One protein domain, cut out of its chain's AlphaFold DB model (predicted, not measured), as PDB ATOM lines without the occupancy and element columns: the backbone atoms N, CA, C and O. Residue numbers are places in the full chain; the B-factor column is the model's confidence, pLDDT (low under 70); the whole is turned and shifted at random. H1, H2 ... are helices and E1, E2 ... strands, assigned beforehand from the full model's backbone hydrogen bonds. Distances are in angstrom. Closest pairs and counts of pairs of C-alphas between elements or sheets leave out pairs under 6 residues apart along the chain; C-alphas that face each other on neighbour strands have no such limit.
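This is residues 4 to 192 and 326 to 345 of the 345 residues of the protein "Acyclic terpene utilization AtuA family protein" of Silicimonas sp (UniProt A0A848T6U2). Two lobes follow one another along the longest axis: in one, H5 packs between the small sheets E5-E6-E10-E9 and E7-E8-E11, with H7 over the same face of the former and about perpendicular to H5; the other holds the strongly twisted sheet E2-E13-E12-E3 with H1 over it and the sheet E4-E1-E14 with H3 over it. H4 bridges the lobes, packing on H3 and H5. The 209 printed residues hold eight named helices and fourteen named strands, in the order E1 H1 E2 H2 E3 H3 E4 H4 H5 H6 E5 E6 H7, E7 to E13, H8, E14. E4-E1-E14 is mixed, the other sheets antiparallel; the class is mixed. The whole is compact, radius of gyration of the C-alphas 18.2 A, spanning 57 by 43 by 30 A.

Find C-alpha 4 at (54.977, -28.748, 15.966), where E1, residues 4 to 8, begins. Next come H1, 13 to 21; E2, 25 to 27; H2, 36 to 41; E3, 42 to 47; H3, 51 to 58; E4, 64 to 67; H4, 72 to 82, 16.8 A long; H5, 87 to 97, 15.0 A; and H6, 100 to 103. Then read E5, 112 to 116; E6, 121 to 125; H7, 134 to 142; E7, 150 to 153; E8, 156 to 159; E9, 164 to 167; E10, 173 to 176; E11, 179 to 182; and E12, 186 to 192, 19.6 A. Past the cut are E13, 326 to 331; H8, 334 to 337; and E14, 339 to 344, 17.2 A, ending at (59.847, -29.846, 12.543).

Look at E1: it is parallel to E4, with N 5 and O 64 2.9 A apart, and antiparallel to E14, with N 4 and O 343 2.8 A apart. H3 is on this sheet at a height of 9.1 A. H1 is on E2-E13-E12-E3, height 8.0 A, and touches H2, closest C-alphas Ala 17 and Thr 36, 5.0 A. H8 only grazes that sheet. H4 touches H3 at Ala 51 and Ala 78, closest C-alphas 4.3 A, and forms a helical hairpin with H5. H5 and H7 are on the same face of E5-E6-E10-E9, two layers, helices over a sheet; H6 only grazes it. H5 is also on E7-E8-E11, two layers again. Every O i to N i+4 pair is within hydrogen-bond range in H1, H2, H3 and H5; H4 has 4 of 7, H7 2 of 5 beside 4 of 6 O i to N i+3 pairs; H6 and H8 are too short.

The farthest C-alphas, Gly 37 and Gly 169, are 58.0 A apart. Residues 193 to 325 are not printed; C-alphas 192 and 326 are 7.7 A apart. Of the links printed whole, none is long. No printed residue is under pLDDT 70.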
ATOM      1  N   ILE A   4      55.934 -28.150  15.036       98.31
ATOM      2  CA  ILE A   4      54.977 -28.748  15.966       98.31
ATOM      3  C   ILE A   4      55.516 -28.622  17.391       98.31
ATOM      4  O   ILE A   4      56.644 -29.036  17.660       98.31
ATOM      5  N   ALA A   5      54.702 -28.092  18.304       98.19
ATOM      6  CA  ALA A   5      54.966 -28.106  19.740       98.19
ATOM      7  C   ALA A   5      54.017 -29.085  20.447       98.19
ATOM      8  O   ALA A   5      52.803 -29.000  20.285       98.19
ATOM      9  N   ILE A   6      54.563 -30.004  21.240       98.38
ATOM     10  CA  ILE A   6      53.815 -30.985  22.030       98.38
ATOM     11  C   ILE A   6      53.905 -30.597  23.504       98.38
ATOM     12  O   ILE A   6      54.978 -30.674  24.102       98.38
ATOM     13  N   LEU A   7      52.775 -30.198  24.089       98.31
ATOM     14  CA  LEU A   7      52.645 -29.848  25.501       98.31
ATOM     15  C   LEU A   7      52.144 -31.069  26.283       98.31
ATOM     16  O   LEU A   7      50.969 -31.430  26.209       98.31
ATOM     17  N   LYS A   8      53.030 -31.716  27.040       98.12
ATOM     18  CA  LYS A   8      52.705 -32.912  27.829       98.12
ATOM     19  C   LYS A   8      52.206 -32.532  29.217       98.12
ATOM     20  O   LYS A   8      52.791 -31.681  29.881       98.12
ATOM     21  N   SER A   9      51.158 -33.223  29.659       97.69
ATOM     22  CA  SER A   9      50.466 -32.946  30.922       97.69
ATOM     23  C   SER A   9      50.429 -34.124  31.903       97.69
ATOM     24  O   SER A   9      49.870 -33.990  32.993       97.69
ATOM     25  N   SER A  10      50.999 -35.278  31.538       97.25
ATOM     26  CA  SER A  10      51.064 -36.457  32.408       97.25
ATOM     27  C   SER A  10      51.966 -36.220  33.615       97.25
ATOM     28  O   SER A  10      53.064 -35.680  33.492       97.25
ATOM     29  N   GLN A  11      51.510 -36.678  34.775       97.94
ATOM     30  CA  GLN A  11      52.174 -36.502  36.058       97.94
ATOM     31  C   GLN A  11      52.671 -37.844  36.597       97.94
ATOM     32  O   GLN A  11      51.881 -38.786  36.695       97.94
ATOM     33  N   PRO A  12      53.946 -37.947  37.011       97.00
ATOM     34  CA  PRO A  12      54.405 -39.097  37.780       97.00
ATOM     35  C   PRO A  12      53.645 -39.188  39.109       97.00
ATOM     36  O   PRO A  12      53.577 -38.198  39.841       97.00
ATOM     37  N   ALA A  13      53.136 -40.372  39.455       97.25
ATOM     38  CA  ALA A  13      52.402 -40.585  40.704       97.25
ATOM     39  C   ALA A  13      53.215 -40.167  41.941       97.25
ATOM     40  O   ALA A  13      52.706 -39.448  42.795       97.25
ATOM     41  N   SER A  14      54.512 -40.488  41.973       96.69
ATOM     42  CA  SER A  14      55.420 -40.089  43.058       96.69
ATOM     43  C   SER A  14      55.512 -38.571  43.248       96.69
ATOM     44  O   SER A  14      55.618 -38.090  44.372       96.69
ATOM     45  N   ARG A  15      55.426 -37.787  42.164       96.81
ATOM     46  CA  ARG A  15      55.406 -36.320  42.244       96.81
ATOM     47  C   ARG A  15      54.139 -35.826  42.934       96.81
ATOM     48  O   ARG A  15      54.212 -34.919  43.758       96.81
ATOM     49  N   ILE A  16      52.997 -36.416  42.589       98.19
ATOM     50  CA  ILE A  16      51.696 -36.035  43.144       98.19
ATOM     51  C   ILE A  16      51.558 -36.502  44.595       98.19
ATOM     52  O   ILE A  16      51.074 -35.733  45.416       98.19
ATOM     53  N   ALA A  17      52.070 -37.685  44.936       97.62
ATOM     54  CA  ALA A  17      52.157 -38.172  46.312       97.62
ATOM     55  C   ALA A  17      52.976 -37.220  47.200       97.62
ATOM     56  O   ALA A  17      52.480 -36.740  48.216       97.62
ATOM     57  N   ASN A  18      54.179 -36.839  46.759       97.50
ATOM     58  CA  ASN A  18      55.008 -35.865  47.477       97.50
ATOM     59  C   ASN A  18      54.307 -34.500  47.615       97.50
ATOM     60  O   ASN A  18      54.430 -33.834  48.641       97.50
ATOM     61  N   ALA A  19      53.574 -34.062  46.586       97.69
ATOM     62  CA  ALA A  19      52.814 -32.816  46.632       97.69
ATOM     63  C   ALA A  19      51.629 -32.887  47.611       97.69
ATOM     64  O   ALA A  19      51.346 -31.892  48.280       97.69
ATOM     65  N   LEU A  20      50.964 -34.042  47.721       97.88
ATOM     66  CA  LEU A  20      49.916 -34.285  48.713       97.88
ATOM     67  C   LEU A  20      50.488 -34.203  50.135       97.88
ATOM     68  O   LEU A  20      49.962 -33.456  50.955       97.88
ATOM     69  N   GLU A  21      51.602 -34.889  50.406       97.44
ATOM     70  CA  GLU A  21      52.284 -34.847  51.711       97.44
ATOM     71  C   GLU A  21      52.755 -33.433  52.083       97.44
ATOM     72  O   GLU A  21      52.705 -33.036  53.247       97.44
ATOM     73  N   ALA A  22      53.160 -32.643  51.086       97.25
ATOM     74  CA  ALA A  22      53.534 -31.242  51.254       97.25
ATOM     75  C   ALA A  22      52.332 -30.279  51.379       97.25
ATOM     76  O   ALA A  22      52.538 -29.069  51.486       97.25
ATOM     77  N   GLY A  23      51.089 -30.773  51.335       97.19
ATOM     78  CA  GLY A  23      49.877 -29.954  51.433       97.19
ATOM     79  C   GLY A  23      49.601 -29.073  50.209       97.19
ATOM     80  O   GLY A  23      48.890 -28.076  50.320       97.19
ATOM     81  N   ARG A  24      50.169 -29.408  49.041       97.81
ATOM     82  CA  ARG A  24      49.991 -28.665  47.776       97.81
ATOM     83  C   ARG A  24      48.844 -29.188  46.911       97.81
ATOM     84  O   ARG A  24      48.541 -28.571  45.889       97.81
ATOM     85  N   VAL A  25      48.238 -30.313  47.287       98.06
ATOM     86  CA  VAL A  25      47.063 -30.886  46.620       98.06
ATOM     87  C   VAL A  25      45.841 -30.651  47.497       98.06
ATOM     88  O   VAL A  25      45.842 -31.037  48.663       98.06
ATOM     89  N   THR A  26      44.804 -30.019  46.949       96.88
ATOM     90  CA  THR A  26      43.566 -29.711  47.680       96.88
ATOM     91  C   THR A  26      42.326 -30.176  46.909       96.88
ATOM     92  O   THR A  26      42.345 -30.225  45.677       96.88
ATOM     93  N   PRO A  27      41.244 -30.577  47.600       96.31
ATOM     94  CA  PRO A  27      40.051 -31.124  46.955       96.31
ATOM     95  C   PRO A  27      39.205 -30.048  46.262       96.31
ATOM     96  O   PRO A  27      39.017 -28.958  46.799       96.31
ATOM     97  N   LEU A  28      38.623 -30.387  45.105       92.50
ATOM     98  CA  LEU A  28      37.505 -29.654  44.502       92.50
ATOM     99  C   LEU A  28      36.206 -30.387  44.811       92.50
ATOM    100  O   LEU A  28      36.075 -31.558  44.477       92.50
ATOM    101  N   THR A  29      35.208 -29.734  45.401       88.06
ATOM    102  CA  THR A  29      33.919 -30.393  45.662       88.06
ATOM    103  C   THR A  29      33.312 -30.952  44.361       88.06
ATOM    104  O   THR A  29      33.241 -30.209  43.382       88.06
ATOM    105  N   PRO A  30      32.845 -32.219  44.315       90.75
ATOM    106  CA  PRO A  30      32.786 -33.229  45.382       90.75
ATOM    107  C   PRO A  30      33.921 -34.279  45.302       90.75
ATOM    108  O   PRO A  30      33.675 -35.440  44.986       90.75
ATOM    109  N   ALA A  31      35.174 -33.889  45.549       92.50
ATOM    110  CA  ALA A  31      36.321 -34.797  45.489       92.50
ATOM    111  C   ALA A  31      36.204 -35.970  46.477       92.50
ATOM    112  O   ALA A  31      35.767 -35.747  47.609       92.50
ATOM    113  N   PRO A  32      36.639 -37.183  46.088       91.12
ATOM    114  CA  PRO A  32      36.829 -38.273  47.037       91.12
ATOM    115  C   PRO A  32      38.036 -38.001  47.941       91.12
ATOM    116  O   PRO A  32      38.942 -37.253  47.567       91.12
ATOM    117  N   ASP A  33      38.079 -38.663  49.095       93.94
ATOM    118  CA  ASP A  33      39.283 -38.703  49.925       93.94
ATOM    119  C   ASP A  33      40.407 -39.451  49.195       93.94
ATOM    120  O   ASP A  33      40.174 -40.462  48.525       93.94
ATOM    121  N   ILE A  34      41.637 -38.954  49.332       95.81
ATOM    122  CA  ILE A  34      42.821 -39.522  48.680       95.81
ATOM    123  C   ILE A  34      43.970 -39.702  49.668       95.81
ATOM    124  O   ILE A  34      44.143 -38.920  50.603       95.81
ATOM    125  N   ASP A  35      44.789 -40.716  49.412       96.00
ATOM    126  CA  ASP A  35      46.061 -40.952  50.083       96.00
ATOM    127  C   ASP A  35      47.162 -41.289  49.059       96.00
ATOM    128  O   ASP A  35      46.919 -41.405  47.851       96.00
ATOM    129  N   THR A  36      48.400 -41.426  49.540       95.19
ATOM    130  CA  THR A  36      49.555 -41.770  48.700       95.19
ATOM    131  C   THR A  36      49.364 -43.108  47.978       95.19
ATOM    132  O   THR A  36      49.691 -43.208  46.798       95.19
ATOM    133  N   GLY A  37      48.773 -44.111  48.639       94.94
ATOM    134  CA  GLY A  37      48.543 -45.428  48.038       94.94
ATOM    135  C   GLY A  37      47.569 -45.371  46.859       94.94
ATOM    136  O   GLY A  37      47.811 -45.980  45.816       94.94
ATOM    137  N   LEU A  38      46.498 -44.584  46.976       95.38
ATOM    138  CA  LEU A  38      45.555 -44.330  45.892       95.38
ATOM    139  C   LEU A  38      46.239 -43.611  44.729       95.38
ATOM    140  O   LEU A  38      46.071 -44.038  43.586       95.38
ATOM    141  N   ILE A  39      47.033 -42.571  44.997       96.75
ATOM    142  CA  ILE A  39      47.773 -41.846  43.953       96.75
ATOM    143  C   ILE A  39      48.721 -42.789  43.201       96.75
ATOM    144  O   ILE A  39      48.767 -42.755  41.972       96.75
ATOM    145  N   GLU A  40      49.448 -43.645  43.917       95.56
ATOM    146  CA  GLU A  40      50.368 -44.627  43.332       95.56
ATOM    147  C   GLU A  40      49.650 -45.721  42.534       95.56
ATOM    148  O   GLU A  40      50.214 -46.249  41.576       95.56
ATOM    149  N   SER A  41      48.394 -46.024  42.874       95.12
ATOM    150  CA  SER A  41      47.556 -46.969  42.124       95.12
ATOM    151  C   SER A  41      47.005 -46.408  40.804       95.12
ATOM    152  O   SER A  41      46.481 -47.168  39.983       95.12
ATOM    153  N   CYS A  42      47.100 -45.093  40.574       96.94
ATOM    154  CA  CYS A  42      46.636 -44.470  39.338       96.94
ATOM    155  C   CYS A  42      47.416 -44.995  38.131       96.94
ATOM    156  O   CYS A  42      48.643 -44.933  38.079       96.94
ATOM    157  N   THR A  43      46.700 -45.414  37.089       95.31
ATOM    158  CA  THR A  43      47.323 -45.791  35.814       95.31
ATOM    159  C   THR A  43      47.788 -44.581  35.016       95.31
ATOM    160  O   THR A  43      48.719 -44.681  34.222       95.31
ATOM    161  N   ASN A  44      47.130 -43.436  35.204       95.25
ATOM    162  CA  ASN A  44      47.545 -42.167  34.631       95.25
ATOM    163  C   ASN A  44      47.013 -41.019  35.491       95.25
ATOM    164  O   ASN A  44      45.893 -41.088  36.002       95.25
ATOM    165  N   ILE A  45      47.811 -39.963  35.608       98.06
ATOM    166  CA  ILE A  45      47.432 -38.702  36.241       98.06
ATOM    167  C   ILE A  45      47.791 -37.589  35.270       98.06
ATOM    168  O   ILE A  45      48.879 -37.598  34.695       98.06
ATOM    169  N   VAL A  46      46.898 -36.625  35.087       97.88
ATOM    170  CA  VAL A  46      47.118 -35.465  34.227       97.88
ATOM    171  C   VAL A  46      46.821 -34.177  34.981       97.88
ATOM    172  O   VAL A  46      45.900 -34.118  35.791       97.88
ATOM    173  N   ALA A  47      47.607 -33.143  34.696       98.00
ATOM    174  CA  ALA A  47      47.295 -31.770  35.065       98.00
ATOM    175  C   ALA A  47      46.565 -31.083  33.902       98.00
ATOM    176  O   ALA A  47      46.915 -31.307  32.746       98.00
ATOM    177  N   LEU A  48      45.559 -30.260  34.181       97.69
ATOM    178  CA  LEU A  48      44.861 -29.484  33.155       97.69
ATOM    179  C   LEU A  48      45.656 -28.209  32.867       97.69
ATOM    180  O   LEU A  48      45.798 -27.357  33.744       97.69
ATOM    181  N   ALA A  49      46.190 -28.099  31.652       98.25
ATOM    182  CA  ALA A  49      46.815 -26.877  31.159       98.25
ATOM    183  C   ALA A  49      45.792 -25.734  31.043       98.25
ATOM    184  O   ALA A  49      44.634 -25.968  30.695       98.25
ATOM    185  N   GLY A  50      46.252 -24.519  31.336       97.88
ATOM    186  CA  GLY A  50      45.559 -23.252  31.129       97.88
ATOM    187  C   GLY A  50      46.171 -22.437  29.990       97.88
ATOM    188  O   GLY A  50      46.952 -22.940  29.172       97.88
ATOM    189  N   ALA A  51      45.807 -21.155  29.933       97.94
ATOM    190  CA  ALA A  51      46.205 -20.264  28.848       97.94
ATOM    191  C   ALA A  51      47.724 -20.038  28.802       97.94
ATOM    192  O   ALA A  51      48.304 -19.939  27.720       97.94
ATOM    193  N   GLU A  52      48.386 -20.002  29.956       97.88
ATOM    194  CA  GLU A  52      49.819 -19.770  30.090       97.88
ATOM    195  C   GLU A  52      50.620 -20.880  29.409       97.88
ATOM    196  O   GLU A  52      51.523 -20.597  28.625       97.88
ATOM    197  N   GLN A  53      50.276 -22.149  29.638       98.38
ATOM    198  CA  GLN A  53      50.994 -23.284  29.057       98.38
ATOM    199  C   GLN A  53      50.810 -23.344  27.535       98.38
ATOM    200  O   GLN A  53      51.763 -23.632  26.805       98.38
ATOM    201  N   ILE A  54      49.608 -23.027  27.042       98.38
ATOM    202  CA  ILE A  54      49.343 -22.914  25.601       98.38
ATOM    203  C   ILE A  54      50.121 -21.735  25.004       98.38
ATOM    204  O   ILE A  54      50.757 -21.893  23.962       98.38
ATOM    205  N   ALA A  55      50.169 -20.584  25.679       98.00
ATOM    206  CA  ALA A  55      50.969 -19.439  25.245       98.00
ATOM    207  C   ALA A  55      52.466 -19.787  25.158       98.00
ATOM    208  O   ALA A  55      53.118 -19.446  24.171       98.00
ATOM    209  N   ARG A  56      53.003 -20.558  26.118       98.19
ATOM    210  CA  ARG A  56      54.386 -21.070  26.058       98.19
ATOM    211  C   ARG A  56      54.624 -21.999  24.870       98.19
ATOM    212  O   ARG A  56      55.716 -21.980  24.306       98.19
ATOM    213  N   ALA A  57      53.629 -22.791  24.470       98.06
ATOM    214  CA  ALA A  57      53.712 -23.596  23.255       98.06
ATOM    215  C   ALA A  57      53.718 -22.718  21.992       98.06
ATOM    216  O   ALA A  57      54.559 -22.918  21.114       98.06
ATOM    217  N   LEU A  58      52.854 -21.702  21.929       97.75
ATOM    218  CA  LEU A  58      52.793 -20.739  20.822       97.75
ATOM    219  C   LEU A  58      54.091 -19.919  20.684       97.75
ATOM    220  O   LEU A  58      54.566 -19.707  19.568       97.75
ATOM    221  N   ASP A  59      54.720 -19.531  21.801       97.56
ATOM    222  CA  ASP A  59      56.000 -18.796  21.851       97.56
ATOM    223  C   ASP A  59      57.159 -19.519  21.134       97.56
ATOM    224  O   ASP A  59      58.152 -18.896  20.759       97.56
ATOM    225  N   THR A  60      57.054 -20.833  20.913       97.06
ATOM    226  CA  THR A  60      58.065 -21.602  20.159       97.06
ATOM    227  C   THR A  60      58.055 -21.316  18.652       97.06
ATOM    228  O   THR A  60      58.925 -21.794  17.911       97.06
ATOM    229  N   GLY A  61      57.078 -20.533  18.187       96.38
ATOM    230  CA  GLY A  61      56.803 -20.315  16.773       96.38
ATOM    231  C   GLY A  61      56.219 -21.555  16.100       96.38
ATOM    232  O   GLY A  61      56.462 -21.760  14.914       96.38
ATOM    233  N   ALA A  62      55.541 -22.417  16.863       97.19
ATOM    234  CA  ALA A  62      54.865 -23.586  16.327       97.19
ATOM    235  C   ALA A  62      53.685 -23.180  15.440       97.19
ATOM    236  O   ALA A  62      52.871 -22.336  15.812       97.19
ATOM    237  N   ASP A  63      53.586 -23.832  14.287       96.94
ATOM    238  CA  ASP A  63      52.421 -23.766  13.409       96.94
ATOM    239  C   ASP A  63      51.283 -24.648  13.949       96.94
ATOM    240  O   ASP A  63      50.109 -24.389  13.697       96.94
ATOM    241  N   ILE A  64      51.634 -25.710  14.687       97.25
ATOM    242  CA  ILE A  64      50.702 -26.681  15.270       97.25
ATOM    243  C   ILE A  64      51.072 -26.917  16.735       97.25
ATOM    244  O   ILE A  64      52.203 -27.290  17.048       97.25
ATOM    245  N   VAL A  65      50.101 -26.766  17.635       97.62
ATOM    246  CA  VAL A  65      50.235 -27.149  19.046       97.62
ATOM    247  C   VAL A  65      49.421 -28.415  19.295       97.62
ATOM    248  O   VAL A  65      48.218 -28.444  19.051       97.62
ATOM    249  N   ILE A  66      50.076 -29.460  19.797       97.38
ATOM    250  CA  ILE A  66      49.432 -30.670  20.311       97.38
ATOM    251  C   ILE A  66      49.492 -30.590  21.833       97.38
ATOM    252  O   ILE A  66      50.526 -30.866  22.442       97.38
ATOM    253  N   ALA A  67      48.389 -30.183  22.450       96.94
ATOM    254  CA  ALA A  67      48.270 -30.173  23.900       96.94
ATOM    255  C   ALA A  67      47.756 -31.522  24.413       96.94
ATOM    256  O   ALA A  67      46.908 -32.154  23.786       96.94
ATOM    257  N   GLY A  68      48.288 -31.960  25.554       95.81
ATOM    258  CA  GLY A  68      47.704 -33.028  26.356       95.81
ATOM    259  C   GLY A  68      46.383 -32.577  26.982       95.81
ATOM    260  O   GLY A  68      45.547 -31.938  26.348       95.81
ATOM    261  N   ARG A  69      46.176 -32.886  28.260       96.75
ATOM    262  CA  ARG A  69      44.984 -32.416  28.968       96.75
ATOM    263  C   ARG A  69      45.067 -30.897  29.195       96.75
ATOM    264  O   ARG A  69      45.995 -30.413  29.837       96.75
ATOM    265  N   THR A  70      44.083 -30.171  28.682       96.94
ATOM    266  CA  THR A  70      43.910 -28.714  28.782       96.94
ATOM    267  C   THR A  70      42.439 -28.415  29.043       96.94
ATOM    268  O   THR A  70      41.599 -29.280  28.778       96.94
ATOM    269  N   THR A  71      42.123 -27.231  29.563       96.62
ATOM    270  CA  THR A  71      40.746 -26.729  29.486       96.62
ATOM    271  C   THR A  71      40.444 -26.285  28.058       96.62
ATOM    272  O   THR A  71      41.345 -25.844  27.333       96.62
ATOM    273  N   ASP A  72      39.199 -26.473  27.625       95.62
ATOM    274  CA  ASP A  72      38.797 -26.221  26.237       95.62
ATOM    275  C   ASP A  72      38.848 -24.714  25.936       95.62
ATOM    276  O   ASP A  72      39.393 -24.276  24.918       95.62
ATOM    277  N   THR A  73      38.407 -23.906  26.898       97.12
ATOM    278  CA  THR A  73      38.570 -22.451  26.935       97.12
ATOM    279  C   THR A  73      40.023 -21.988  26.769       97.12
ATOM    280  O   THR A  73      40.275 -21.050  26.009       97.12
ATOM    281  N   ALA A  74      41.007 -22.633  27.410       97.62
ATOM    282  CA  ALA A  74      42.409 -22.210  27.338       97.62
ATOM    283  C   ALA A  74      42.966 -22.244  25.909       97.62
ATOM    284  O   ALA A  74      43.761 -21.377  25.536       97.62
ATOM    285  N   ILE A  75      42.511 -23.199  25.087       96.25
ATOM    286  CA  ILE A  75      42.916 -23.331  23.680       96.25
ATOM    287  C   ILE A  75      42.532 -22.072  22.889       96.25
ATOM    288  O   ILE A  75      43.283 -21.631  22.018       96.25
ATOM    289  N   ILE A  76      41.379 -21.475  23.205       97.50
ATOM    290  CA  ILE A  76      40.862 -20.280  22.531       97.50
ATOM    291  C   ILE A  76      41.397 -19.002  23.186       97.50
ATOM    292  O   ILE A  76      41.746 -18.064  22.476       97.50
ATOM    293  N   ALA A  77      41.479 -18.951  24.518       98.31
ATOM    294  CA  ALA A  77      41.832 -17.746  25.269       98.31
ATOM    295  C   ALA A  77      43.322 -17.377  25.170       98.31
ATOM    296  O   ALA A  77      43.661 -16.191  25.162       98.31
ATOM    297  N   ALA A  78      44.217 -18.367  25.059       98.19
ATOM    298  CA  ALA A  78      45.662 -18.155  25.145       98.19
ATOM    299  C   ALA A  78      46.204 -17.143  24.127       98.19
ATOM    300  O   ALA A  78      46.913 -16.204  24.494       98.19
ATOM    301  N   LEU A  79      45.861 -17.306  22.846       97.69
ATOM    302  CA  LEU A  79      46.378 -16.439  21.787       97.69
ATOM    303  C   LEU A  79      45.843 -14.992  21.890       97.69
ATOM    304  O   LEU A  79      46.661 -14.073  21.834       97.69
ATOM    305  N   PRO A  80      44.527 -14.735  22.061       98.25
ATOM    306  CA  PRO A  80      44.004 -13.396  22.336       98.25
ATOM    307  C   PRO A  80      44.688 -12.706  23.524       98.25
ATOM    308  O   PRO A  80      45.127 -11.562  23.382       98.25
ATOM    309  N   ILE A  81      44.850 -13.403  24.655       98.38
ATOM    310  CA  ILE A  81      45.517 -12.860  25.852       98.38
ATOM    311  C   ILE A  81      46.963 -12.474  25.525       98.38
ATOM    312  O   ILE A  81      47.377 -11.341  25.772       98.38
ATOM    313  N   GLN A  82      47.716 -13.365  24.874       97.12
ATOM    314  CA  GLN A  82      49.094 -13.106  24.443       97.12
ATOM    315  C   GLN A  82      49.197 -11.900  23.486       97.12
ATOM    316  O   GLN A  82      50.220 -11.215  23.436       97.12
ATOM    317  N   ARG A  83      48.133 -11.614  22.723       97.50
ATOM    318  CA  ARG A  83      48.028 -10.467  21.804       97.50
ATOM    319  C   ARG A  83      47.517  -9.184  22.473       97.50
ATOM    320  O   ARG A  83      47.401  -8.165  21.792       97.50
ATOM    321  N   GLY A  84      47.272  -9.200  23.783       97.75
ATOM    322  CA  GLY A  84      46.876  -8.028  24.567       97.75
ATOM    323  C   GLY A  84      45.374  -7.739  24.576       97.75
ATOM    324  O   GLY A  84      44.985  -6.589  24.795       97.75
ATOM    325  N   VAL A  85      44.541  -8.749  24.309       98.56
ATOM    326  CA  VAL A  85      43.106  -8.716  24.627       98.56
ATOM    327  C   VAL A  85      42.937  -8.834  26.142       98.56
ATOM    328  O   VAL A  85      43.697  -9.548  26.795       98.56
ATOM    329  N   ASP A  86      41.960  -8.122  26.699       98.38
ATOM    330  CA  ASP A  86      41.585  -8.247  28.105       98.38
ATOM    331  C   ASP A  86      41.270  -9.711  28.463       98.38
ATOM    332  O   ASP A  86      40.525 -10.391  27.754       98.38
ATOM    333  N   ALA A  87      41.842 -10.203  29.563       98.19
ATOM    334  CA  ALA A  87      41.721 -11.606  29.939       98.19
ATOM    335  C   ALA A  87      40.270 -12.014  30.234       98.19
ATOM    336  O   ALA A  87      39.860 -13.101  29.833       98.19
ATOM    337  N   GLY A  88      39.468 -11.144  30.858       98.38
ATOM    338  CA  GLY A  88      38.057 -11.429  31.124       98.38
ATOM    339  C   GLY A  88      37.271 -11.609  29.827       98.38
ATOM    340  O   GLY A  88      36.515 -12.567  29.674       98.38
ATOM    341  N   VAL A  89      37.510 -10.740  28.842       98.56
ATOM    342  CA  VAL A  89      36.911 -10.856  27.502       98.56
ATOM    343  C   VAL A  89      37.375 -12.122  26.781       98.56
ATOM    344  O   VAL A  89      36.549 -12.819  26.187       98.56
ATOM    345  N   ALA A  90      38.673 -12.429  26.834       98.56
ATOM    346  CA  ALA A  90      39.244 -13.604  26.188       98.56
ATOM    347  C   ALA A  90      38.648 -14.908  26.736       98.56
ATOM    348  O   ALA A  90      38.151 -15.722  25.958       98.56
ATOM    349  N   TRP A  91      38.628 -15.070  28.061       98.50
ATOM    350  CA  TRP A  91      38.047 -16.237  28.723       98.50
ATOM    351  C   TRP A  91      36.535 -16.341  28.506       98.50
ATOM    352  O   TRP A  91      36.032 -17.435  28.269       98.50
ATOM    353  N   HIS A  92      35.799 -15.225  28.514       98.50
ATOM    354  CA  HIS A  92      34.354 -15.248  28.268       98.50
ATOM    355  C   HIS A  92      34.022 -15.690  26.839       98.50
ATOM    356  O   HIS A  92      33.185 -16.570  26.641       98.50
ATOM    357  N   ALA A  93      34.704 -15.131  25.835       98.25
ATOM    358  CA  ALA A  93      34.520 -15.557  24.450       98.25
ATOM    359  C   ALA A  93      34.938 -17.018  24.248       98.25
ATOM    360  O   ALA A  93      34.274 -17.749  23.517       98.25
ATOM    361  N   ALA A  94      36.020 -17.443  24.905       97.81
ATOM    362  CA  ALA A  94      36.482 -18.819  24.877       97.81
ATOM    363  C   ALA A  94      35.437 -19.776  25.460       97.81
ATOM    364  O   ALA A  94      35.090 -20.743  24.792       97.81
ATOM    365  N   LYS A  95      34.855 -19.454  26.625       97.25
ATOM    366  CA  LYS A  95      33.750 -20.229  27.205       97.25
ATOM    367  C   LYS A  95      32.561 -20.325  26.257       97.25
ATOM    368  O   LYS A  95      31.966 -21.381  26.125       97.25
ATOM    369  N   ILE A  96      32.215 -19.242  25.568       96.62
ATOM    370  CA  ILE A  96      31.110 -19.251  24.602       96.62
ATOM    371  C   ILE A  96      31.438 -20.079  23.347       96.62
ATOM    372  O   ILE A  96      30.540 -20.672  22.749       96.62
ATOM    373  N   GLY A  97      32.699 -20.076  22.914       95.38
ATOM    374  CA  GLY A  97      33.138 -20.683  21.659       95.38
ATOM    375  C   GLY A  97      33.632 -22.125  21.752       95.38
ATOM    376  O   GLY A  97      33.709 -22.779  20.712       95.38
ATOM    377  N   GLU A  98      33.958 -22.632  22.945       94.25
ATOM    378  CA  GLU A  98      34.571 -23.960  23.138       94.25
ATOM    379  C   GLU A  98      33.720 -25.100  22.560       94.25
ATOM    380  O   GLU A  98      34.235 -26.072  22.015       94.25
ATOM    381  N   CYS A  99      32.402 -24.922  22.599       92.69
ATOM    382  CA  CYS A  99      31.403 -25.884  22.160       92.69
ATOM    383  C   CYS A  99      30.845 -25.589  20.753       92.69
ATOM    384  O   CYS A  99      29.775 -26.082  20.378       92.69
ATOM    385  N   GLY A 100      31.537 -24.761  19.962       92.00
ATOM    386  CA  GLY A 100      31.070 -24.342  18.640       92.00
ATOM    387  C   GLY A 100      29.703 -23.658  18.717       92.00
ATOM    388  O   GLY A 100      29.424 -22.910  19.646       92.00
ATOM    389  N   ALA A 101      28.819 -23.917  17.751       93.06
ATOM    390  CA  ALA A 101      27.541 -23.209  17.609       93.06
ATOM    391  C   ALA A 101      26.488 -23.476  18.703       93.06
ATOM    392  O   ALA A 101      25.374 -22.966  18.582       93.06
ATOM    393  N   LEU A 102      26.809 -24.201  19.783       93.56
ATOM    394  CA  LEU A 102      25.865 -24.472  20.874       93.56
ATOM    395  C   LEU A 102      25.274 -23.199  21.515       93.56
ATOM    396  O   LEU A 102      24.158 -23.245  22.031       93.56
ATOM    397  N   CYS A 103      25.956 -22.051  21.436       92.81
ATOM    398  CA  CYS A 103      25.448 -20.754  21.907       92.81
ATOM    399  C   CYS A 103      24.569 -19.989  20.882       92.81
ATOM    400  O   CYS A 103      24.223 -18.822  21.098       92.81
ATOM    401  N   ALA A 104      24.199 -20.613  19.759       95.44
ATOM    402  CA  ALA A 104      23.363 -20.033  18.704       95.44
ATOM    403  C   ALA A 104      21.926 -20.595  18.705       95.44
ATOM    404  O   ALA A 104      21.613 -21.595  19.345       95.44
ATOM    405  N   THR A 105      21.029 -19.983  17.925       95.19
ATOM    406  CA  THR A 105      19.636 -20.442  17.736       95.19
ATOM    407  C   THR A 105      19.519 -21.795  17.033       95.19
ATOM    408  O   THR A 105      18.457 -22.411  17.074       95.19
ATOM    409  N   ASN A 106      20.586 -22.248  16.371       93.31
ATOM    410  CA  ASN A 106      20.708 -23.592  15.822       93.31
ATOM    411  C   ASN A 106      21.971 -24.256  16.406       93.31
ATOM    412  O   ASN A 106      23.027 -24.195  15.779       93.31
ATOM    413  N   PRO A 107      21.878 -24.884  17.592       88.81
ATOM    414  CA  PRO A 107      23.037 -25.403  18.326       88.81
ATOM    415  C   PRO A 107      23.887 -26.415  17.543       88.81
ATOM    416  O   PRO A 107      25.090 -26.530  17.751       88.81
ATOM    417  N   GLN A 108      23.270 -27.142  16.610       91.25
ATOM    418  CA  GLN A 108      23.924 -28.186  15.815       91.25
ATOM    419  C   GLN A 108      24.521 -27.659  14.504       91.25
ATOM    420  O   GLN A 108      24.983 -28.441  13.674       91.25
ATOM    421  N   SER A 109      24.516 -26.341  14.279       88.19
ATOM    422  CA  SER A 109      24.949 -25.754  13.009       88.19
ATOM    423  C   SER A 109      26.469 -25.718  12.814       88.19
ATOM    424  O   SER A 109      26.949 -25.250  11.783       88.19
ATOM    425  N   GLY A 110      27.234 -26.207  13.790       84.19
ATOM    426  CA  GLY A 110      28.675 -26.399  13.687       84.19
ATOM    427  C   GLY A 110      29.482 -25.189  14.147       84.19
ATOM    428  O   GLY A 110      29.864 -25.116  15.311       84.19
ATOM    429  N   VAL A 111      29.790 -24.270  13.231       90.25
ATOM    430  CA  VAL A 111      30.922 -23.337  13.386       90.25
ATOM    431  C   VAL A 111      30.499 -21.948  13.876       90.25
ATOM    432  O   VAL A 111      29.514 -21.376  13.400       90.25
ATOM    433  N   LEU A 112      31.306 -21.390  14.780       93.81
ATOM    434  CA  LEU A 112      31.289 -19.985  15.182       93.81
ATOM    435  C   LEU A 112      32.580 -19.286  14.762       93.81
ATOM    436  O   LEU A 112      33.646 -19.900  14.726       93.81
ATOM    437  N   GLN A 113      32.480 -17.984  14.527       96.06
ATOM    438  CA  GLN A 113      33.607 -17.066  14.444       96.06
ATOM    439  C   GLN A 113      33.619 -16.145  15.667       96.06
ATOM    440  O   GLN A 113      32.569 -15.653  16.089       96.06
ATOM    441  N   LEU A 114      34.815 -15.930  16.219       97.56
ATOM    442  CA  LEU A 114      35.082 -15.023  17.333       97.56
ATOM    443  C   LEU A 114      36.037 -13.923  16.863       97.56
ATOM    444  O   LEU A 114      37.201 -14.197  16.566       97.56
ATOM    445  N   ASP A 115      35.555 -12.687  16.812       97.81
ATOM    446  CA  ASP A 115      36.355 -11.526  16.433       97.81
ATOM    447  C   ASP A 115      36.716 -10.713  17.679       97.81
ATOM    448  O   ASP A 115      35.890  -9.988  18.239       97.81
ATOM    449  N   PHE A 116      37.967 -10.847  18.122       98.38
ATOM    450  CA  PHE A 116      38.472 -10.194  19.325       98.38
ATOM    451  C   PHE A 116      38.928  -8.750  19.075       98.38
ATOM    452  O   PHE A 116      39.732  -8.466  18.187       98.38
ATOM    453  N   GLU A 117      38.489  -7.849  19.947       97.69
ATOM    454  CA  GLU A 117      39.041  -6.513  20.167       97.69
ATOM    455  C   GLU A 117      39.709  -6.459  21.549       97.69
ATOM    456  O   GLU A 117      39.647  -7.414  22.317       97.69
ATOM    457  N   ARG A 118      40.337  -5.329  21.907       97.19
ATOM    458  CA  ARG A 118      41.006  -5.194  23.213       97.19
ATOM    459  C   ARG A 118      40.063  -5.457  24.394       97.19
ATOM    460  O   ARG A 118      40.491  -6.069  25.360       97.19
ATOM    461  N   ASP A 119      38.828  -4.969  24.327       97.69
ATOM    462  CA  ASP A 119      37.854  -4.974  25.427       97.69
ATOM    463  C   ASP A 119      36.482  -5.549  25.015       97.69
ATOM    464  O   ASP A 119      35.476  -5.338  25.699       97.69
ATOM    465  N   SER A 120      36.417  -6.255  23.880       98.44
ATOM    466  CA  SER A 120      35.197  -6.919  23.416       98.44
ATOM    467  C   SER A 120      35.471  -8.096  22.495       98.44
ATOM    468  O   SER A 120      36.567  -8.228  21.957       98.44
ATOM    469  N   CYS A 121      34.460  -8.934  22.289       98.56
ATOM    470  CA  CYS A 121      34.482  -9.961  21.253       98.56
ATOM    471  C   CYS A 121      33.128 -10.004  20.544       98.56
ATOM    472  O   CYS A 121      32.088  -9.951  21.205       98.56
ATOM    473  N   LEU A 122      33.134 -10.064  19.212       98.38
ATOM    474  CA  LEU A 122      31.940 -10.294  18.405       98.38
ATOM    475  C   LEU A 122      31.827 -11.787  18.083       98.38
ATOM    476  O   LEU A 122      32.754 -12.387  17.546       98.38
ATOM    477  N   ILE A 123      30.680 -12.376  18.408       97.81
ATOM    478  CA  ILE A 123      30.378 -13.792  18.202       97.81
ATOM    479  C   ILE A 123      29.398 -13.915  17.042       97.81
ATOM    480  O   ILE A 123      28.270 -13.419  17.124       97.81
ATOM    481  N   THR A 124      29.819 -14.615  15.992       97.19
ATOM    482  CA  THR A 124      29.055 -14.750  14.749       97.19
ATOM    483  C   THR A 124      28.902 -16.224  14.377       97.19
ATOM    484  O   THR A 124      29.892 -16.876  14.034       97.19
ATOM    485  N   PRO A 125      27.684 -16.789  14.410       95.94
ATOM    486  CA  PRO A 125      27.432 -18.095  13.815       95.94
ATOM    487  C   PRO A 125      27.568 -18.041  12.298       95.94
ATOM    488  O   PRO A 125      27.088 -17.106  11.664       95.94
ATOM    489  N   LEU A 126      28.205 -19.056  11.713       94.75
ATOM    490  CA  LEU A 126      28.519 -19.052  10.279       94.75
ATOM    491  C   LEU A 126      27.509 -19.811   9.412       94.75
ATOM    492  O   LEU A 126      27.596 -19.767   8.188       94.75
ATOM    493  N   ALA A 127      26.574 -20.537  10.021       93.75
ATOM    494  CA  ALA A 127      25.599 -21.327   9.283       93.75
ATOM    495  C   ALA A 127      24.382 -20.500   8.849       93.75
ATOM    496  O   ALA A 127      23.868 -19.677   9.608       93.75
ATOM    497  N   ASP A 128      23.861 -20.800   7.660       91.31
ATOM    498  CA  ASP A 128      22.678 -20.134   7.117       91.31
ATOM    499  C   ASP A 128      21.481 -20.235   8.074       91.31
ATOM    500  O   ASP A 128      21.046 -21.316   8.477       91.31
ATOM    501  N   GLY A 129      20.936 -19.076   8.445       90.81
ATOM    502  CA  GLY A 129      19.793 -18.969   9.351       90.81
ATOM    503  C   GLY A 129      20.116 -19.169  10.838       90.81
ATOM    504  O   GLY A 129      19.232 -18.930  11.665       90.81
ATOM    505  N   ALA A 130      21.347 -19.546  11.200       94.38
ATOM    506  CA  ALA A 130      21.799 -19.544  12.587       94.38
ATOM    507  C   ALA A 130      22.088 -18.109  13.043       94.38
ATOM    508  O   ALA A 130      22.628 -17.297  12.296       94.38
ATOM    509  N   ARG A 131      21.695 -17.777  14.274       96.06
ATOM    510  CA  ARG A 131      21.891 -16.449  14.863       96.06
ATOM    511  C   ARG A 131      22.372 -16.592  16.296       96.06
ATOM    512  O   ARG A 131      21.909 -17.468  17.020       96.06
ATOM    513  N   ALA A 132      23.264 -15.715  16.714       96.69
ATOM    514  CA  ALA A 132      23.521 -15.446  18.111       96.69
ATOM    515  C   ALA A 132      22.502 -14.404  18.579       96.69
ATOM    516  O   ALA A 132      22.157 -13.460  17.863       96.69
ATOM    517  N   THR A 133      21.995 -14.582  19.790       97.38
ATOM    518  CA  THR A 133      21.185 -13.573  20.475       97.38
ATOM    519  C   THR A 133      21.771 -13.342  21.860       97.38
ATOM    520  O   THR A 133      22.420 -14.250  22.384       97.38
ATOM    521  N   PRO A 134      21.541 -12.176  22.489       97.75
ATOM    522  CA  PRO A 134      22.004 -11.936  23.852       97.75
ATOM    523  C   PRO A 134      21.644 -13.082  24.799       97.75
ATOM    524  O   PRO A 134      22.487 -13.529  25.561       97.75
ATOM    525  N   HIS A 135      20.429 -13.625  24.660       96.81
ATOM    526  CA  HIS A 135      19.961 -14.755  25.450       96.81
ATOM    527  C   HIS A 135      20.742 -16.049  25.189       96.81
ATOM    528  O   HIS A 135      21.181 -16.680  26.143       96.81
ATOM    529  N   THR A 136      20.912 -16.463  23.927       96.19
ATOM    530  CA  THR A 136      21.602 -17.732  23.628       96.19
ATOM    531  C   THR A 136      23.079 -17.683  24.013       96.19
ATOM    532  O   THR A 136      23.615 -18.671  24.505       96.19
ATOM    533  N   VAL A 137      23.714 -16.518  23.855       97.19
ATOM    534  CA  VAL A 137      25.109 -16.303  24.247       97.19
ATOM    535  C   VAL A 137      25.259 -16.277  25.766       97.19
ATOM    536  O   VAL A 137      26.089 -17.007  26.299       97.19
ATOM    537  N   SER A 138      24.433 -15.511  26.487       96.62
ATOM    538  CA  SER A 138      24.509 -15.459  27.953       96.62
ATOM    539  C   SER A 138      24.139 -16.794  28.604       96.62
ATOM    540  O   SER A 138      24.734 -17.185  29.603       96.62
ATOM    541  N   ALA A 139      23.169 -17.523  28.039       95.31
ATOM    542  CA  ALA A 139      22.745 -18.824  28.553       95.31
ATOM    543  C   ALA A 139      23.858 -19.878  28.486       95.31
ATOM    544  O   ALA A 139      23.816 -20.845  29.242       95.31
ATOM    545  N   HIS A 140      24.871 -19.691  27.637       95.56
ATOM    546  CA  HIS A 140      25.983 -20.631  27.540       95.56
ATOM    547  C   HIS A 140      26.840 -20.681  28.817       95.56
ATOM    548  O   HIS A 140      27.487 -21.687  29.082       95.56
ATOM    549  N   MET A 141      26.771 -19.660  29.679       96.06
ATOM    550  CA  MET A 141      27.410 -19.701  30.999       96.06
ATOM    551  C   MET A 141      26.769 -20.701  31.972       96.06
ATOM    552  O   MET A 141      27.398 -21.057  32.966       96.06
ATOM    553  N   LEU A 142      25.548 -21.178  31.693       94.31
ATOM    554  CA  LEU A 142      24.896 -22.267  32.436       94.31
ATOM    555  C   LEU A 142      25.329 -23.656  31.942       94.31
ATOM    556  O   LEU A 142      25.057 -24.656  32.604       94.31
ATOM    557  N   TYR A 143      25.934 -23.741  30.756       92.12
ATOM    558  CA  TYR A 143      26.289 -25.011  30.137       92.12
ATOM    559  C   TYR A 143      27.566 -25.578  30.764       92.12
ATOM    560  O   TYR A 143      28.616 -24.931  30.740       92.12
ATOM    561  N   GLU A 144      27.459 -26.789  31.321       88.19
ATOM    562  CA  GLU A 144      28.566 -27.519  31.964       88.19
ATOM    563  C   GLU A 144      29.311 -26.694  33.024       88.19
ATOM    564  O   GLU A 144      30.515 -26.831  33.227       88.19
ATOM    565  N   ASN A 145      28.581 -25.820  33.714       92.25
ATOM    566  CA  ASN A 145      29.141 -24.931  34.713       92.25
ATOM    567  C   ASN A 145      28.274 -24.926  35.974       92.25
ATOM    568  O   ASN A 145      27.045 -24.954  35.902       92.25
ATOM    569  N   SER A 146      28.920 -24.914  37.135       89.44
ATOM    570  CA  SER A 146      28.242 -24.977  38.432       89.44
ATOM    571  C   SER A 146      27.708 -23.623  38.899       89.44
ATOM    572  O   SER A 146      26.751 -23.588  39.673       89.44
ATOM    573  N   ASP A 147      28.293 -22.522  38.421       94.31
ATOM    574  CA  ASP A 147      27.890 -21.155  38.746       94.31
ATOM    575  C   ASP A 147      27.692 -20.340  37.456       94.31
ATOM    576  O   ASP A 147      28.652 -20.122  36.724       94.31
ATOM    577  N   PRO A 148      26.486 -19.826  37.157       94.31
ATOM    578  CA  PRO A 148      26.248 -19.066  35.927       94.31
ATOM    579  C   PRO A 148      27.041 -17.760  35.798       94.31
ATOM    580  O   PRO A 148      27.089 -17.196  34.706       94.31
ATOM    581  N   PHE A 149      27.623 -17.248  36.881       96.94
ATOM    582  CA  PHE A 149      28.382 -16.000  36.873       96.94
ATOM    583  C   PHE A 149      29.891 -16.210  36.916       96.94
ATOM    584  O   PHE A 149      30.634 -15.282  36.594       96.94
ATOM    585  N   ARG A 150      30.355 -17.398  37.316       97.25
ATOM    586  CA  ARG A 150      31.778 -17.671  37.528       97.25
ATOM    587  C   ARG A 150      32.214 -18.968  36.878       97.25
ATOM    588  O   ARG A 150      31.553 -19.990  37.013       97.25
ATOM    589  N   LEU A 151      33.361 -18.923  36.212       96.75
ATOM    590  CA  LEU A 151      34.013 -20.094  35.636       96.75
ATOM    591  C   LEU A 151      35.450 -20.158  36.146       96.75
ATOM    592  O   LEU A 151      36.235 -19.241  35.908       96.75
ATOM    593  N   TYR A 152      35.779 -21.236  36.849       95.81
ATOM    594  CA  TYR A 152      37.128 -21.481  37.347       95.81
ATOM    595  C   TYR A 152      37.984 -22.138  36.274       95.81
ATOM    596  O   TYR A 152      37.585 -23.122  35.658       95.81
ATOM    597  N   GLU A 153      39.184 -21.611  36.118       97.00
ATOM    598  CA  GLU A 153      40.162 -22.019  35.119       97.00
ATOM    599  C   GLU A 153      41.542 -22.085  35.791       97.00
ATOM    600  O   GLU A 153      41.724 -21.559  36.896       97.00
ATOM    601  N   PRO A 154      42.546 -22.744  35.192       97.25
ATOM    602  CA  PRO A 154      43.882 -22.736  35.763       97.25
ATOM    603  C   PRO A 154      44.379 -21.304  36.006       97.25
ATOM    604  O   PRO A 154      44.305 -20.451  35.128       97.25
ATOM    605  N   GLY A 155      44.851 -21.041  37.226       95.06
ATOM    606  CA  GLY A 155      45.369 -19.727  37.620       95.06
ATOM    607  C   GLY A 155      44.340 -18.656  37.988       95.06
ATOM    608  O   GLY A 155      44.754 -17.571  38.404       95.06
ATOM    609  N   GLY A 156      43.035 -18.920  37.900       96.75
ATOM    610  CA  GLY A 156      42.049 -17.911  38.271       96.75
ATOM    611  C   GLY A 156      40.598 -18.287  38.018       96.75
ATOM    612  O   GLY A 156      40.212 -19.455  37.970       96.75
ATOM    613  N   TYR A 157      39.762 -17.266  37.888       97.69
ATOM    614  CA  TYR A 157      38.388 -17.435  37.445       97.69
ATOM    615  C   TYR A 157      37.899 -16.231  36.644       97.69
ATOM    616  O   TYR A 157      38.261 -15.079  36.896       97.69
ATOM    617  N   LEU A 158      37.037 -16.531  35.683       98.44
ATOM    618  CA  LEU A 158      36.234 -15.579  34.940       98.44
ATOM    619  C   LEU A 158      35.010 -15.194  35.782       98.44
ATOM    620  O   LEU A 158      34.333 -16.078  36.304       98.44
ATOM    621  N   ASP A 159      34.701 -13.900  35.864       98.50
ATOM    622  CA  ASP A 159      33.466 -13.357  36.437       98.50
ATOM    623  C   ASP A 159      32.710 -12.551  35.364       98.50
ATOM    624  O   ASP A 159      33.227 -11.583  34.797       98.50
ATOM    625  N   VAL A 160      31.481 -12.973  35.061       98.31
ATOM    626  CA  VAL A 160      30.609 -12.352  34.049       98.31
ATOM    627  C   VAL A 160      29.464 -11.543  34.665       98.31
ATOM    628  O   VAL A 160      28.528 -11.180  33.956       98.31
ATOM    629  N   THR A 161      29.512 -11.231  35.964       98.00
ATOM    630  CA  THR A 161      28.441 -10.484  36.657       98.00
ATOM    631  C   THR A 161      28.145  -9.138  35.989       98.00
ATOM    632  O   THR A 161      26.986  -8.762  35.835       98.00
ATOM    633  N   GLU A 162      29.188  -8.443  35.532       97.75
ATOM    634  CA  GLU A 162      29.090  -7.147  34.843       97.75
ATOM    635  C   GLU A 162      29.143  -7.285  33.307       97.75
ATOM    636  O   GLU A 162      29.305  -6.297  32.583       97.75
ATOM    637  N   ALA A 163      29.016  -8.511  32.784       97.75
ATOM    638  CA  ALA A 163      29.070  -8.743  31.353       97.75
ATOM    639  C   ALA A 163      27.814  -8.218  30.644       97.75
ATOM    640  O   ALA A 163      26.678  -8.399  31.083       97.75
ATOM    641  N   ASN A 164      28.024  -7.590  29.490       97.88
ATOM    642  CA  ASN A 164      26.969  -7.091  28.619       97.88
ATOM    643  C   ASN A 164      26.981  -7.848  27.289       97.88
ATOM    644  O   ASN A 164      28.046  -8.114  26.730       97.88
ATOM    645  N   TYR A 165      25.785  -8.140  26.782       98.25
ATOM    646  CA  TYR A 165      25.522  -8.870  25.552       98.25
ATOM    647  C   TYR A 165      24.683  -7.985  24.624       98.25
ATOM    648  O   TYR A 165      23.467  -7.856  24.788       98.25
ATOM    649  N   ALA A 166      25.322  -7.363  23.636       98.25
ATOM    650  CA  ALA A 166      24.659  -6.484  22.681       98.25
ATOM    651  C   ALA A 166      24.442  -7.210  21.351       98.25
ATOM    652  O   ALA A 166      25.394  -7.688  20.741       98.25
ATOM    653  N   ALA A 167      23.193  -7.287  20.887       97.56
ATOM    654  CA  ALA A 167      22.909  -7.771  19.539       97.56
ATOM    655  C   ALA A 167      23.461  -6.779  18.504       97.56
ATOM    656  O   ALA A 167      23.187  -5.580  18.590       97.56
ATOM    657  N   GLU A 168      24.190  -7.286  17.517       94.31
ATOM    658  CA  GLU A 168      24.657  -6.518  16.365       94.31
ATOM    659  C   GLU A 168      23.990  -7.020  15.075       94.31
ATOM    660  O   GLU A 168      23.136  -7.914  15.088       94.31
ATOM    661  N   GLY A 169      24.318  -6.381  13.947       85.88
ATOM    662  CA  GLY A 169      23.811  -6.777  12.632       85.88
ATOM    663  C   GLY A 169      24.072  -8.255  12.321       85.88
ATOM    664  O   GLY A 169      24.951  -8.886  12.901       85.88
ATOM    665  N   ASP A 170      23.272  -8.811  11.410       84.62
ATOM    666  CA  ASP A 170      23.453 -10.162  10.856       84.62
ATOM    667  C   ASP A 170      23.357 -11.327  11.855       84.62
ATOM    668  O   ASP A 170      23.692 -12.461  11.536       84.62
ATOM    669  N   GLY A 171      22.773 -11.092  13.035       92.12
ATOM    670  CA  GLY A 171      22.621 -12.143  14.044       92.12
ATOM    671  C   GLY A 171      23.931 -12.466  14.757       92.12
ATOM    672  O   GLY A 171      24.117 -13.605  15.173       92.12
ATOM    673  N   ALA A 172      24.816 -11.482  14.892       97.06
ATOM    674  CA  ALA A 172      25.981 -11.545  15.758       97.06
ATOM    675  C   ALA A 172      25.687 -10.901  17.123       97.06
ATOM    676  O   ALA A 172      24.774 -10.082  17.271       97.06
ATOM    677  N   VAL A 173      26.468 -11.262  18.140       98.44
ATOM    678  CA  VAL A 173      26.376 -10.677  19.485       98.44
ATOM    679  C   VAL A 173      27.751 -10.251  19.943       98.44
ATOM    680  O   VAL A 173      28.692 -11.040  19.902       98.44
ATOM    681  N   ARG A 174      27.862  -9.017  20.423       98.56
ATOM    682  CA  ARG A 174      29.076  -8.514  21.049       98.56
ATOM    683  C   ARG A 174      29.012  -8.675  22.557       98.56
ATOM    684  O   ARG A 174      28.044  -8.244  23.184       98.56
ATOM    685  N   ILE A 175      30.080  -9.222  23.127       98.44
ATOM    686  CA  ILE A 175      30.284  -9.318  24.573       98.44
ATOM    687  C   ILE A 175      31.318  -8.304  25.062       98.44
ATOM    688  O   ILE A 175      32.309  -8.038  24.378       98.44
ATOM    689  N   ARG A 176      31.078  -7.731  26.246       98.50
ATOM    690  CA  ARG A 176      31.958  -6.784  26.964       98.50
ATOM    691  C   ARG A 176      31.802  -6.969  28.476       98.50
ATOM    692  O   ARG A 176      30.814  -7.554  28.902       98.50
ATOM    693  N   GLY A 177      32.717  -6.418  29.274       97.44
ATOM    694  CA  GLY A 177      32.523  -6.225  30.723       97.44
ATOM    695  C   GLY A 177      32.796  -7.436  31.620       97.44
ATOM    696  O   GLY A 177      32.639  -7.330  32.830       97.44
ATOM    697  N   ALA A 178      33.224  -8.565  31.052       98.06
ATOM    698  CA  ALA A 178      33.716  -9.691  31.840       98.06
ATOM    699  C   ALA A 178      35.059  -9.354  32.502       98.06
ATOM    700  O   ALA A 178      35.881  -8.662  31.902       98.06
ATOM    701  N   ALA A 179      35.285  -9.868  33.709       98.38
ATOM    702  CA  ALA A 179      36.510  -9.669  34.473       98.38
ATOM    703  C   ALA A 179      37.234 -11.000  34.700       98.38
ATOM    704  O   ALA A 179      36.610 -12.042  34.879       98.38
ATOM    705  N   TRP A 180      38.565 -10.958  34.713       98.44
ATOM    706  CA  TRP A 180      39.397 -12.083  35.125       98.44
ATOM    707  C   TRP A 180      40.010 -11.806  36.496       98.44
ATOM    708  O   TRP A 180      40.524 -10.713  36.748       98.44
ATOM    709  N   HIS A 181      39.970 -12.807  37.368       98.19
ATOM    710  CA  HIS A 181      40.518 -12.748  38.713       98.19
ATOM    711  C   HIS A 181      41.582 -13.826  38.889       98.19
ATOM    712  O   HIS A 181      41.271 -15.013  38.972       98.19
ATOM    713  N   GLU A 182      42.839 -13.405  38.984       96.62
ATOM    714  CA  GLU A 182      43.958 -14.302  39.272       96.62
ATOM    715  C   GLU A 182      43.872 -14.853  40.702       96.62
ATOM    716  O   GLU A 182      43.492 -14.152  41.647       96.62
ATOM    717  N   THR A 183      44.263 -16.113  40.870       93.06
ATOM    718  CA  THR A 183      44.373 -16.771  42.175       93.06
ATOM    719  C   THR A 183      45.830 -17.044  42.522       93.06
ATOM    720  O   THR A 183      46.592 -17.522  41.683       93.06
ATOM    721  N   THR A 184      46.189 -16.817  43.789       92.31
ATOM    722  CA  THR A 184      47.506 -17.163  44.339       92.31
ATOM    723  C   THR A 184      47.328 -18.156  45.492       92.31
ATOM    724  O   THR A 184      46.616 -17.833  46.446       92.31
ATOM    725  N   PRO A 185      47.980 -19.334  45.462       93.75
ATOM    726  CA  PRO A 185      48.920 -19.802  44.432       93.75
ATOM    727  C   PRO A 185      48.236 -20.117  43.091       93.75
ATOM    728  O   PRO A 185      47.025 -20.326  43.051       93.75
ATOM    729  N   TYR A 186      49.019 -20.186  42.007       97.25
ATOM    730  CA  TYR A 186      48.527 -20.681  40.719       97.25
ATOM    731  C   TYR A 186      48.176 -22.162  40.867       97.25
ATOM    732  O   TYR A 186      48.989 -22.949  41.357       97.25
ATOM    733  N   THR A 187      46.980 -22.563  40.448       97.75
ATOM    734  CA  THR A 187      46.521 -23.950  40.581       97.75
ATOM    735  C   THR A 187      46.090 -24.546  39.255       97.75
ATOM    736  O   THR A 187      45.457 -23.871  38.448       97.75
ATOM    737  N   VAL A 188      46.358 -25.839  39.074       98.00
ATOM    738  CA  VAL A 188      45.851 -26.654  37.957       98.00
ATOM    739  C   VAL A 188      45.004 -27.799  38.488       98.00
ATOM    740  O   VAL A 188      45.339 -28.379  39.521       98.00
ATOM    741  N   LYS A 189      43.930 -28.168  37.787       97.38
ATOM    742  CA  LYS A 189      43.153 -29.364  38.142       97.38
ATOM    743  C   LYS A 189      43.971 -30.624  37.854       97.38
ATOM    744  O   LYS A 189      44.624 -30.720  36.818       97.38
ATOM    745  N   LEU A 190      43.913 -31.584  38.767       97.88
ATOM    746  CA  LEU A 190      44.393 -32.946  38.594       97.88
ATOM    747  C   LEU A 190      43.213 -33.867  38.299       97.88
ATOM    748  O   LEU A 190      42.243 -33.909  39.056       97.88
ATOM    749  N   GLU A 191      43.350 -34.647  37.234       96.56
ATOM    750  CA  GLU A 191      42.467 -35.765  36.913       96.56
ATOM    751  C   GLU A 191      43.296 -37.048  36.900       96.56
ATOM    752  O   GLU A 191      44.427 -37.082  36.407       96.56
ATOM    753  N   GLY A 192      42.747 -38.110  37.474       95.44
ATOM    754  CA  GLY A 192      43.434 -39.382  37.633       95.44
ATOM    755  C   GLY A 192      42.445 -40.525  37.562       95.44
ATOM    756  O   GLY A 192      41.302 -40.389  38.006       95.44
ATOM    757  N   ASN A 326      39.689 -35.541  41.726       94.62
ATOM    758  CA  ASN A 326      39.054 -34.260  41.422       94.62
ATOM    759  C   ASN A 326      39.663 -33.189  42.338       94.62
ATOM    760  O   ASN A 326      39.032 -32.693  43.264       94.62
ATOM    761  N   HIS A 327      40.950 -32.922  42.150       97.12
ATOM    762  CA  HIS A 327      41.748 -32.083  43.048       97.12
ATOM    763  C   HIS A 327      42.413 -30.962  42.258       97.12
ATOM    764  O   HIS A 327      42.461 -31.016  41.032       97.12
ATOM    765  N   VAL A 328      42.967 -29.966  42.940       97.50
ATOM    766  CA  VAL A 328      43.899 -29.009  42.340       97.50
ATOM    767  C   VAL A 328      45.291 -29.164  42.927       97.50
ATOM    768  O   VAL A 328      45.456 -29.528  44.087       97.50
ATOM    769  N   LEU A 329      46.293 -28.876  42.104       98.12
ATOM    770  CA  LEU A 329      47.701 -28.814  42.460       98.12
ATOM    771  C   LEU A 329      48.167 -27.362  42.404       98.12
ATOM    772  O   LEU A 329      48.088 -26.735  41.348       98.12
ATOM    773  N   ALA A 330      48.697 -26.855  43.515       98.12
ATOM    774  CA  ALA A 330      49.362 -25.558  43.566       98.12
ATOM    775  C   ALA A 330      50.763 -25.631  42.940       98.12
ATOM    776  O   ALA A 330      51.581 -26.465  43.342       98.12
ATOM    777  N   LEU A 331      51.071 -24.719  42.021       97.62
ATOM    778  CA  LEU A 331      52.349 -24.581  41.315       97.62
ATOM    779  C   LEU A 331      53.018 -23.244  41.654       97.62
ATOM    780  O   LEU A 331      52.330 -22.280  41.990       97.62
ATOM    781  N   ASP A 332      54.349 -23.205  41.576       96.19
ATOM    782  CA  ASP A 332      55.115 -21.970  41.774       96.19
ATOM    783  C   ASP A 332      55.315 -21.247  40.431       96.19
ATOM    784  O   ASP A 332      55.222 -20.023  40.367       96.19
ATOM    785  N   ASP A 333      55.502 -22.013  39.353       96.50
ATOM    786  CA  ASP A 333      55.463 -21.571  37.960       96.50
ATOM    787  C   ASP A 333      54.378 -22.348  37.179       96.50
ATOM    788  O   ASP A 333      54.259 -23.569  37.345       96.50
ATOM    789  N   PRO A 334      53.592 -21.701  36.293       96.62
ATOM    790  CA  PRO A 334      52.574 -22.386  35.495       96.62
ATOM    791  C   PRO A 334      53.098 -23.612  34.728       96.62
ATOM    792  O   PRO A 334      52.360 -24.581  34.539       96.62
ATOM    793  N   MET A 335      54.362 -23.621  34.302       97.44
ATOM    794  CA  MET A 335      54.971 -24.738  33.577       97.44
ATOM    795  C   MET A 335      55.515 -25.851  34.476       97.44
ATOM    796  O   MET A 335      55.897 -26.889  33.945       97.44
ATOM    797  N   ASP A 336      55.510 -25.722  35.807       97.25
ATOM    798  CA  ASP A 336      56.102 -26.722  36.714       97.25
ATOM    799  C   ASP A 336      55.510 -28.127  36.547       97.25
ATOM    800  O   ASP A 336      56.149 -29.127  36.876       97.25
ATOM    801  N   ALA A 337      54.264 -28.230  36.079       97.06
ATOM    802  CA  ALA A 337      53.584 -29.495  35.814       97.06
ATOM    803  C   ALA A 337      53.644 -29.952  34.353       97.06
ATOM    804  O   ALA A 337      53.067 -30.983  34.026       97.06
ATOM    805  N   PHE A 338      54.309 -29.225  33.464       98.12
ATOM    806  CA  PHE A 338      54.205 -29.465  32.030       98.12
ATOM    807  C   PHE A 338      55.577 -29.500  31.376       98.12
ATOM    808  O   PHE A 338      56.519 -28.832  31.794       98.12
ATOM    809  N   THR A 339      55.694 -30.280  30.308       97.62
ATOM    810  CA  THR A 339      56.900 -30.295  29.480       97.62
ATOM    811  C   THR A 339      56.545 -30.007  28.034       97.62
ATOM    812  O   THR A 339      55.447 -30.321  27.574       97.62
ATOM    813  N   LEU A 340      57.475 -29.370  27.327       97.56
ATOM    814  CA  LEU A 340      57.290 -28.945  25.950       97.56
ATOM    815  C   LEU A 340      58.350 -29.595  25.065       97.56
ATOM    816  O   LEU A 340      59.546 -29.470  25.325       97.56
ATOM    817  N   GLU A 341      57.906 -30.267  24.011       97.94
ATOM    818  CA  GLU A 341      58.767 -30.842  22.977       97.94
ATOM    819  C   GLU A 341      58.483 -30.145  21.650       97.94
ATOM    820  O   GLU A 341      57.326 -29.957  21.290       97.94
ATOM    821  N   VAL A 342      59.525 -29.756  20.914       97.69
ATOM    822  CA  VAL A 342      59.382 -29.073  19.620       97.69
ATOM    823  C   VAL A 342      60.064 -29.897  18.540       97.69
ATOM    824  O   VAL A 342      61.200 -30.337  18.718       97.69
ATOM    825  N   MET A 343      59.375 -30.094  17.419       97.25
ATOM    826  CA  MET A 343      59.895 -30.799  16.250       97.25
ATOM    827  C   MET A 343      59.450 -30.117  14.955       97.25
ATOM    828  O   MET A 343      58.399 -29.481  14.918       97.25
ATOM    829  N   ASP A 344      60.234 -30.268  13.891       96.19
ATOM    830  CA  ASP A 344      59.847 -29.846  12.543       96.19
ATOM    831  C   ASP A 344      59.371 -31.079  11.751       96.19
ATOM    832  O   ASP A 344      60.062 -32.101  11.727       96.19
ATOM    833  N   ALA A 345      58.197 -30.977  11.119       89.50
ATOM    834  CA  ALA A 345      57.579 -32.004  10.272       89.50
ATOM    835  C   ALA A 345      57.515 -31.588   8.792       89.50
ATOM    836  O   ALA A 345      57.399 -30.372   8.478       89.50
TER     837      ALA A 345